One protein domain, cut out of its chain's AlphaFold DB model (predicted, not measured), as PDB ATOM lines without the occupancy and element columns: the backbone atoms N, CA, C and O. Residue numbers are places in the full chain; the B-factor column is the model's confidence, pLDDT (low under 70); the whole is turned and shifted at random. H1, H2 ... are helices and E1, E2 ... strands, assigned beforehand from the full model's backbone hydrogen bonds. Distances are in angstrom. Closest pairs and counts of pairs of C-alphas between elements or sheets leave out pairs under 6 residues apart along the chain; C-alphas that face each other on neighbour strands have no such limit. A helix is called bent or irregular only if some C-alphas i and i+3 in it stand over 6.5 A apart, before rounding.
ATOM      1  N   ARG A  94      38.839  13.066   7.028       87.12
ATOM      2  CA  ARG A  94      37.410  13.241   7.323       87.12
ATOM      3  C   ARG A  94      36.587  12.822   6.114       87.12
ATOM      4  O   ARG A  94      36.897  13.227   4.998       87.12
ATOM      5  N   GLY A  95      35.547  12.034   6.342       89.19
ATOM      6  CA  GLY A  95      34.667  11.583   5.276       89.19
ATOM      7  C   GLY A  95      33.260  11.271   5.754       89.19
ATOM      8  O   GLY A  95      32.782  11.794   6.763       89.19
ATOM      9  N   HIS A  96      32.612  10.403   4.989       88.38
ATOM     10  CA  HIS A  96      31.210  10.055   5.109       88.38
ATOM     11  C   HIS A  96      31.067   8.535   5.146       88.38
ATOM     12  O   HIS A  96      31.666   7.826   4.330       88.38
ATOM     13  N   ALA A  97      30.251   8.038   6.070       89.12
ATOM     14  CA  ALA A  97      29.813   6.647   6.092       89.12
ATOM     15  C   ALA A  97      28.310   6.573   5.817       89.12
ATOM     16  O   ALA A  97      27.530   7.361   6.358       89.12
ATOM     17  N   CYS A  98      27.906   5.636   4.965       89.12
ATOM     18  CA  CYS A  98      26.501   5.359   4.707       89.12
ATOM     19  C   CYS A  98      25.845   4.767   5.965       89.12
ATOM     20  O   CYS A  98      26.453   3.952   6.654       89.12
ATOM     21  N   ARG A  99      24.605   5.163   6.273       88.19
ATOM     22  CA  ARG A  99      23.832   4.560   7.379       88.19
ATOM     23  C   ARG A  99      23.151   3.249   7.005       88.19
ATOM     24  O   ARG A  99      22.784   2.478   7.881       88.19
ATOM     25  N   HIS A 100      22.984   3.007   5.708       84.50
ATOM     26  CA  HIS A 100      22.222   1.875   5.176       84.50
ATOM     27  C   HIS A 100      23.102   0.683   4.798       84.50
ATOM     28  O   HIS A 100      22.598  -0.424   4.624       84.50
ATOM     29  N   CYS A 101      24.409   0.893   4.634       87.88
ATOM     30  CA  CYS A 101      25.366  -0.164   4.321       87.88
ATOM     31  C   CYS A 101      26.788   0.212   4.763       87.88
ATOM     32  O   CYS A 101      27.042   1.326   5.210       87.88
ATOM     33  N   SER A 102      27.744  -0.700   4.583       86.25
ATOM     34  CA  SER A 102      29.153  -0.519   4.961       86.25
ATOM     35  C   SER A 102      29.963   0.399   4.028       86.25
ATOM     36  O   SER A 102      31.191   0.430   4.123       86.25
ATOM     37  N   TYR A 103      29.319   1.122   3.106       86.88
ATOM     38  CA  TYR A 103      30.001   2.008   2.162       86.88
ATOM     39  C   TYR A 103      30.505   3.287   2.837       86.88
ATOM     40  O   TYR A 103      29.794   3.921   3.621       86.88
ATOM     41  N   ARG A 104      31.730   3.699   2.498       88.94
ATOM     42  CA  ARG A 104      32.401   4.867   3.087       88.94
ATOM     43  C   ARG A 104      33.289   5.544   2.059       88.94
ATOM     44  O   ARG A 104      33.855   4.886   1.191       88.94
ATOM     45  N   THR A 105      33.426   6.857   2.167       87.62
ATOM     46  CA  THR A 105      34.214   7.655   1.222       87.62
ATOM     47  C   THR A 105      34.611   8.993   1.835       87.62
ATOM     48  O   THR A 105      33.887   9.548   2.656       87.62
ATOM     49  N   ALA A 106      35.747   9.541   1.408       87.12
ATOM     50  CA  ALA A 106      36.153  10.906   1.745       87.12
ATOM     51  C   ALA A 106      35.466  11.984   0.879       87.12
ATOM     52  O   ALA A 106      35.588  13.168   1.167       87.12
ATOM     53  N   SER A 107      34.771  11.592  -0.193       86.31
ATOM     54  CA  SER A 107      34.134  12.512  -1.144       86.31
ATOM     55  C   SER A 107      32.617  12.553  -0.982       86.31
ATOM     56  O   SER A 107      31.959  11.507  -1.017       86.31
ATOM     57  N   ASP A 108      32.089  13.773  -0.896       84.50
ATOM     58  CA  ASP A 108      30.659  14.071  -0.808       84.50
ATOM     59  C   ASP A 108      29.897  13.593  -2.063       84.50
ATOM     60  O   ASP A 108      28.968  12.788  -1.993       84.50
ATOM     61  N   ASP A 109      30.409  13.927  -3.252       86.81
ATOM     62  CA  ASP A 109      29.830  13.487  -4.529       86.81
ATOM     63  C   ASP A 109      29.732  11.959  -4.648       86.81
ATOM     64  O   ASP A 109      28.778  11.418  -5.221       86.81
ATOM     65  N   LEU A 110      30.743  11.239  -4.146       88.38
ATOM     66  CA  LEU A 110      30.754   9.778  -4.183       88.38
ATOM     67  C   LEU A 110      29.706   9.183  -3.243       88.38
ATOM     68  O   LEU A 110      29.122   8.153  -3.592       88.38
ATOM     69  N   VAL A 111      29.460   9.791  -2.077       87.38
ATOM     70  CA  VAL A 111      28.442   9.287  -1.147       87.38
ATOM     71  C   VAL A 111      27.038   9.597  -1.656       87.38
ATOM     72  O   VAL A 111      26.202   8.697  -1.669       87.38
ATOM     73  N   CYS A 112      26.792  10.789  -2.201       84.62
ATOM     74  CA  CYS A 112      25.497  11.144  -2.790       84.62
ATOM     75  C   CYS A 112      25.143  10.232  -3.974       84.62
ATOM     76  O   CYS A 112      24.050   9.663  -4.039       84.62
ATOM     77  N   ARG A 113      26.110   9.974  -4.865       88.06
ATOM     78  CA  ARG A 113      25.925   9.031  -5.979       88.06
ATOM     79  C   ARG A 113      25.672   7.605  -5.501       88.06
ATOM     80  O   ARG A 113      24.857   6.899  -6.098       88.06
ATOM     81  N   HIS A 114      26.364   7.174  -4.449       89.81
ATOM     82  CA  HIS A 114      26.138   5.870  -3.837       89.81
ATOM     83  C   HIS A 114      24.711   5.753  -3.285       89.81
ATOM     84  O   HIS A 114      24.020   4.799  -3.633       89.81
ATOM     85  N   LEU A 115      24.237   6.736  -2.512       88.38
ATOM     86  CA  LEU A 115      22.877   6.754  -1.956       88.38
ATOM     87  C   LEU A 115      21.809   6.668  -3.052       88.38
ATOM     88  O   LEU A 115      20.877   5.869  -2.954       88.38
ATOM     89  N   SER A 116      21.988   7.423  -4.138       87.19
ATOM     90  CA  SER A 116      21.078   7.381  -5.286       87.19
ATOM     91  C   SER A 116      21.068   6.021  -5.982       87.19
ATOM     92  O   SER A 116      20.005   5.539  -6.364       87.19
ATOM     93  N   LYS A 117      22.232   5.381  -6.147       89.94
ATOM     94  CA  LYS A 117      22.357   4.128  -6.907       89.94
ATOM     95  C   LYS A 117      22.011   2.879  -6.093       89.94
ATOM     96  O   LYS A 117      21.377   1.977  -6.627       89.94
ATOM     97  N   ALA A 118      22.466   2.801  -4.846       89.81
ATOM     98  CA  ALA A 118      22.318   1.620  -3.996       89.81
ATOM     99  C   ALA A 118      21.022   1.640  -3.179       89.81
ATOM    100  O   ALA A 118      20.442   0.587  -2.931       89.81
ATOM    101  N   HIS A 119      20.561   2.830  -2.784       87.62
ATOM    102  CA  HIS A 119      19.412   2.990  -1.891       87.62
ATOM    103  C   HIS A 119      18.243   3.746  -2.538       87.62
ATOM    104  O   HIS A 119      17.199   3.901  -1.913       87.62
ATOM    105  N   GLY A 120      18.384   4.220  -3.785       81.62
ATOM    106  CA  GLY A 120      17.332   4.972  -4.480       81.62
ATOM    107  C   GLY A 120      17.045   6.349  -3.873       81.62
ATOM    108  O   GLY A 120      16.065   6.994  -4.246       81.62
ATOM    109  N   ILE A 121      17.889   6.813  -2.946       81.06
ATOM    110  CA  ILE A 121      17.712   8.079  -2.238       81.06
ATOM    111  C   ILE A 121      18.257   9.187  -3.131       81.06
ATOM    112  O   ILE A 121      19.467   9.301  -3.352       81.06
ATOM    113  N   LYS A 122      17.347   9.985  -3.685       74.56
ATOM    114  CA  LYS A 122      17.710  11.082  -4.577       74.56
ATOM    115  C   LYS A 122      18.266  12.257  -3.794       74.56
ATOM    116  O   LYS A 122      17.779  12.604  -2.724       74.56
ATOM    117  N   ASP A 123      19.249  12.878  -4.420       65.19
ATOM    118  CA  ASP A 123      19.936  14.069  -3.962       65.19
ATOM    119  C   ASP A 123      18.965  15.262  -3.909       65.19
ATOM    120  O   ASP A 123      18.768  15.975  -4.901       65.19
ATOM    121  N   SER A 124      18.282  15.465  -2.778       61.47
ATOM    122  CA  SER A 124      17.436  16.643  -2.577       61.47
ATOM    123  C   SER A 124      18.303  17.810  -2.120       61.47
ATOM    124  O   SER A 124      18.162  18.304  -1.006       61.47
ATOM    125  N   ARG A 125      19.171  18.304  -3.009       58.31
ATOM    126  CA  ARG A 125      20.032  19.489  -2.790       58.31
ATOM    127  C   ARG A 125      19.283  20.763  -2.352       58.31
ATOM    128  O   ARG A 125      19.916  21.767  -2.069       58.31
ATOM    129  N   LYS A 126      17.944  20.730  -2.326       52.81
ATOM    130  CA  LYS A 126      17.049  21.811  -1.892       52.81
ATOM    131  C   LYS A 126      16.476  21.649  -0.475       52.81
ATOM    132  O   LYS A 126      15.862  22.589   0.010       52.81
ATOM    133  N   ALA A 127      16.621  20.487   0.164       56.84
ATOM    134  CA  ALA A 127      16.145  20.264   1.528       56.84
ATOM    135  C   ALA A 127      17.346  20.295   2.470       56.84
ATOM    136  O   ALA A 127      18.115  19.339   2.523       56.84
ATOM    137  N   ASP A 128      17.544  21.404   3.170       52.88
ATOM    138  CA  ASP A 128      18.661  21.535   4.096       52.88
ATOM    139  C   ASP A 128      18.590  20.420   5.161       52.88
ATOM    140  O   ASP A 128      17.542  20.179   5.761       52.88
ATOM    141  N   GLY A 129      19.678  19.665   5.337       61.25
ATOM    142  CA  GLY A 129      19.759  18.581   6.326       61.25
ATOM    143  C   GLY A 129      19.419  17.152   5.870       61.25
ATOM    144  O   GLY A 129      19.739  16.233   6.622       61.25
ATOM    145  N   TRP A 130      18.902  16.903   4.656       65.75
ATOM    146  CA  TRP A 130      18.581  15.526   4.202       65.75
ATOM    147  C   TRP A 130      19.791  14.576   4.277       65.75
ATOM    148  O   TRP A 130      19.670  13.404   4.632       65.75
ATOM    149  N   GLN A 131      20.989  15.101   4.015       64.44
ATOM    150  CA  GLN A 131      22.241  14.358   4.072       64.44
ATOM    151  C   GLN A 131      22.552  13.863   5.501       64.44
ATOM    152  O   GLN A 131      23.020  12.740   5.679       64.44
ATOM    153  N   ARG A 132      22.213  14.635   6.544       64.94
ATOM    154  CA  ARG A 132      22.455  14.252   7.949       64.94
ATOM    155  C   ARG A 132      21.658  13.030   8.387       64.94
ATOM    156  O   ARG A 132      22.078  12.366   9.332       64.94
ATOM    157  N   ASP A 133      20.542  12.738   7.733       76.31
ATOM    158  CA  ASP A 133      19.692  11.606   8.097       76.31
ATOM    159  C   ASP A 133      20.146  10.305   7.436       76.31
ATOM    160  O   ASP A 133      19.914   9.227   7.982       76.31
ATOM    161  N   GLN A 134      20.855  10.403   6.307       81.88
ATOM    162  CA  GLN A 134      21.232   9.261   5.468       81.88
ATOM    163  C   GLN A 134      22.712   8.873   5.600       81.88
ATOM    164  O   GLN A 134      23.084   7.740   5.279       81.88
ATOM    165  N   ILE A 135      23.561   9.785   6.087       86.06
ATOM    166  CA  ILE A 135      24.995   9.539   6.275       86.06
ATOM    167  C   ILE A 135      25.494   9.993   7.647       86.06
ATOM    168  O   ILE A 135      24.969  10.909   8.280       86.06
ATOM    169  N   HIS A 136      26.557   9.350   8.116       84.31
ATOM    170  CA  HIS A 136      27.399   9.878   9.181       84.31
ATOM    171  C   HIS A 136      28.478  10.767   8.560       84.31
ATOM    172  O   HIS A 136      29.465  10.267   8.019       84.31
ATOM    173  N   SER A 137      28.274  12.084   8.621       83.19
ATOM    174  CA  SER A 137      29.262  13.080   8.196       83.19
ATOM    175  C   SER A 137      30.326  13.309   9.266       83.19
ATOM    176  O   SER A 137      30.042  13.251  10.460       83.19
ATOM    177  N   GLY A 138      31.550  13.615   8.832       82.19
ATOM    178  CA  GLY A 138      32.653  13.949   9.734       82.19
ATOM    179  C   GLY A 138      33.280  12.741  10.429       82.19
ATOM    180  O   GLY A 138      34.019  12.918  11.396       82.19
ATOM    181  N   VAL A 139      33.019  11.525   9.941       86.94
ATOM    182  CA  VAL A 139      33.684  10.318  10.445       86.94
ATOM    183  C   VAL A 139      35.167  10.343  10.081       86.94
ATOM    184  O   VAL A 139      35.551  10.784   8.994       86.94
ATOM    185  N   LEU A 140      36.010   9.881  11.002       89.38
ATOM    186  CA  LEU A 140      37.446   9.754  10.783       89.38
ATOM    187  C   LEU A 140      37.708   8.452  10.028       89.38
ATOM    188  O   LEU A 140      37.516   7.371  10.574       89.38
ATOM    189  N   LEU A 141      38.128   8.556   8.773       88.81
ATOM    190  CA  LEU A 141      38.419   7.422   7.907       88.81
ATOM    191  C   LEU A 141      39.927   7.233   7.748       88.81
ATOM    192  O   LEU A 141      40.678   8.195   7.570       88.81
ATOM    193  N   GLN A 142      40.362   5.979   7.758       88.19
ATOM    194  CA  GLN A 142      41.711   5.575   7.367       88.19
ATOM    195  C   GLN A 142      41.637   4.453   6.333       88.19
ATOM    196  O   GLN A 142      40.644   3.729   6.247       88.19
ATOM    197  N   SER A 143      42.684   4.341   5.524       89.00
ATOM    198  CA  SER A 143      42.815   3.317   4.492       89.00
ATOM    199  C   SER A 143      44.271   2.902   4.332       89.00
ATOM    200  O   SER A 143      45.179   3.708   4.540       89.00
ATOM    201  N   TRP A 144      44.510   1.668   3.884       87.12
ATOM    202  CA  TRP A 144      45.861   1.217   3.543       87.12
ATOM    203  C   TRP A 144      46.384   1.917   2.289       87.12
ATOM    204  O   TRP A 144      47.524   2.365   2.243       87.12
ATOM    205  N   SER A 145      45.550   2.037   1.260       84.75
ATOM    206  CA  SER A 145      45.914   2.669  -0.009       84.75
ATOM    207  C   SER A 145      45.772   4.189   0.027       84.75
ATOM    208  O   SER A 145      44.964   4.726   0.783       84.75
ATOM    209  N   GLN A 146      46.462   4.875  -0.884       79.81
ATOM    210  CA  GLN A 146      46.217   6.290  -1.157       79.81
ATOM    211  C   GLN A 146      44.744   6.524  -1.541       79.81
ATOM    212  O   GLN A 146      44.211   5.820  -2.400       79.81
ATOM    213  N   ASN A 147      44.104   7.515  -0.911       70.12
ATOM    214  CA  ASN A 147      42.708   7.916  -1.138       70.12
ATOM    215  C   ASN A 147      41.675   6.777  -1.011       70.12
ATOM    216  O   ASN A 147      40.664   6.811  -1.704       70.12
ATOM    217  N   GLY A 148      41.939   5.761  -0.178       64.00
ATOM    218  CA  GLY A 148      41.015   4.643   0.060       64.00
ATOM    219  C   GLY A 148      40.439   4.031  -1.209       64.00
ATOM    220  O   GLY A 148      39.239   3.810  -1.309       64.00
ATOM    221  N   ALA A 149      41.311   3.757  -2.183       62.19
ATOM    222  CA  ALA A 149      40.957   3.246  -3.504       62.19
ATOM    223  C   ALA A 149      40.115   1.956  -3.495       62.19
ATOM    224  O   ALA A 149      39.535   1.614  -4.526       62.19
ATOM    225  N   ARG A 150      40.068   1.229  -2.373       66.12
ATOM    226  CA  ARG A 150      39.215   0.049  -2.206       66.12
ATOM    227  C   ARG A 150      38.360   0.118  -0.958       66.12
ATOM    228  O   ARG A 150      37.148   0.045  -1.086       66.12
ATOM    229  N   ASP A 151      38.988   0.321   0.199       77.88
ATOM    230  CA  ASP A 151      38.292   0.255   1.478       77.88
ATOM    231  C   ASP A 151      38.793   1.301   2.472       77.88
ATOM    232  O   ASP A 151      39.986   1.613   2.559       77.88
ATOM    233  N   TYR A 152      37.842   1.803   3.250       86.50
ATOM    234  CA  TYR A 152      38.057   2.645   4.415       86.50
ATOM    235  C   TYR A 152      37.535   1.922   5.659       86.50
ATOM    236  O   TYR A 152      36.542   1.196   5.585       86.50
ATOM    237  N   TRP A 153      38.144   2.193   6.809       87.94
ATOM    238  CA  TRP A 153      37.586   1.881   8.129       87.94
ATOM    239  C   TRP A 153      37.433   3.159   8.953       87.94
ATOM    240  O   TRP A 153      38.099   4.165   8.683       87.94
ATOM    241  N   ILE A 154      36.541   3.134   9.943       87.75
ATOM    242  CA  ILE A 154      36.311   4.265  10.850       87.75
ATOM    243  C   ILE A 154      37.263   4.152  12.040       87.75
ATOM    244  O   ILE A 154      37.217   3.181  12.795       87.75
ATOM    245  N   ALA A 155      38.107   5.160  12.229       85.69
ATOM    246  CA  ALA A 155      38.945   5.300  13.413       85.69
ATOM    247  C   ALA A 155      38.174   6.000  14.546       85.69
ATOM    248  O   ALA A 155      37.319   6.853  14.294       85.69
TER     249      ALA A 155
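Overview. This is residues 94 to 155 of the 314 residues of an uncharacterized protein of Colletotrichum incanum (UniProt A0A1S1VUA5). Picture a small ribbon of two antiparallel strands, the shorter E1 beside the longer, strongly bent E2, with helix H1 packing on E1 and the short helix H2 leading straight into E2. At the far end of E2 the last stretch, residues 143 to 155, folds back so that residues 153 to 154 pair with E2, while the long link between H1 and H2 reaches the opposite end of the domain. The printed part has 62 residues, with the named elements in the order E1, H1, H2, E2; the class is mixed, helices and strands, and under half of the residues are in named elements. The whole is compact, with a radius of gyration of the C-alphas of 11.4 A, yet elongated in outline, spanning 35 by 20 by 17 A.

Along the chain. Find C-alpha 94 at (37.410, 13.241, 7.323); from there E1 runs through residues 94 to 98, 13.7 A from first to last C-alpha. Its neighbour E2, residues 135 to 142, covers 17.2 A and ends at C-alpha 142, (41.711, 5.575, 7.367). Look for H1 at residues 108 to 118, from C-alpha 108 at (30.659, 14.071, -0.808), 15.3 A long. H2 is residues 130 to 134, 6.9 A long.

Arrangement. Begin with the sheet: E1 and E2 are antiparallel neighbours, their directions at 125 degrees, and C-alphas 96 and 137 face each other at 4.7 A. Across them N 136 and O 97 are 2.8 A apart and N 95 and O 139 are 2.9 A apart, both within hydrogen-bond range. E2 bends by 79 degrees at residue 138. Residues 96 to 97 of E1 also pair with residues 104 to 105, and residues 141 to 142 of E2 with residues 153 to 154, both antiparallel. Move out to H1: its closest C-alpha pair with E1 is His 96 and Val 111, 6.9 A apart. H1 and E2 are only just apart, at 8.2 A. H1 and H2 are near each other, with 7 pairs of C-alphas within 10 A. The closest C-alphas of E1 and H2 are those of Cys 98 and Gln 134, 6.6 A apart. In H1 every O i to N i+4 pair is within hydrogen-bond range; in H2 it is 0 of 1, beside 2 of 2 O i to N i+3 pairs.

Size, cuts and confidence. The two C-alphas farthest apart are those of Lys 126 and Trp 144, at 35.8 A. The printed part has no cut. The link from H1 to H2, 11 residues, is long; that from E1 to H1 is short, and that from H2 to E2 is tight. The mean pLDDT of the printed part is 80.6, and you will find values under 70 at residues 123 to 132 and 148 to 150.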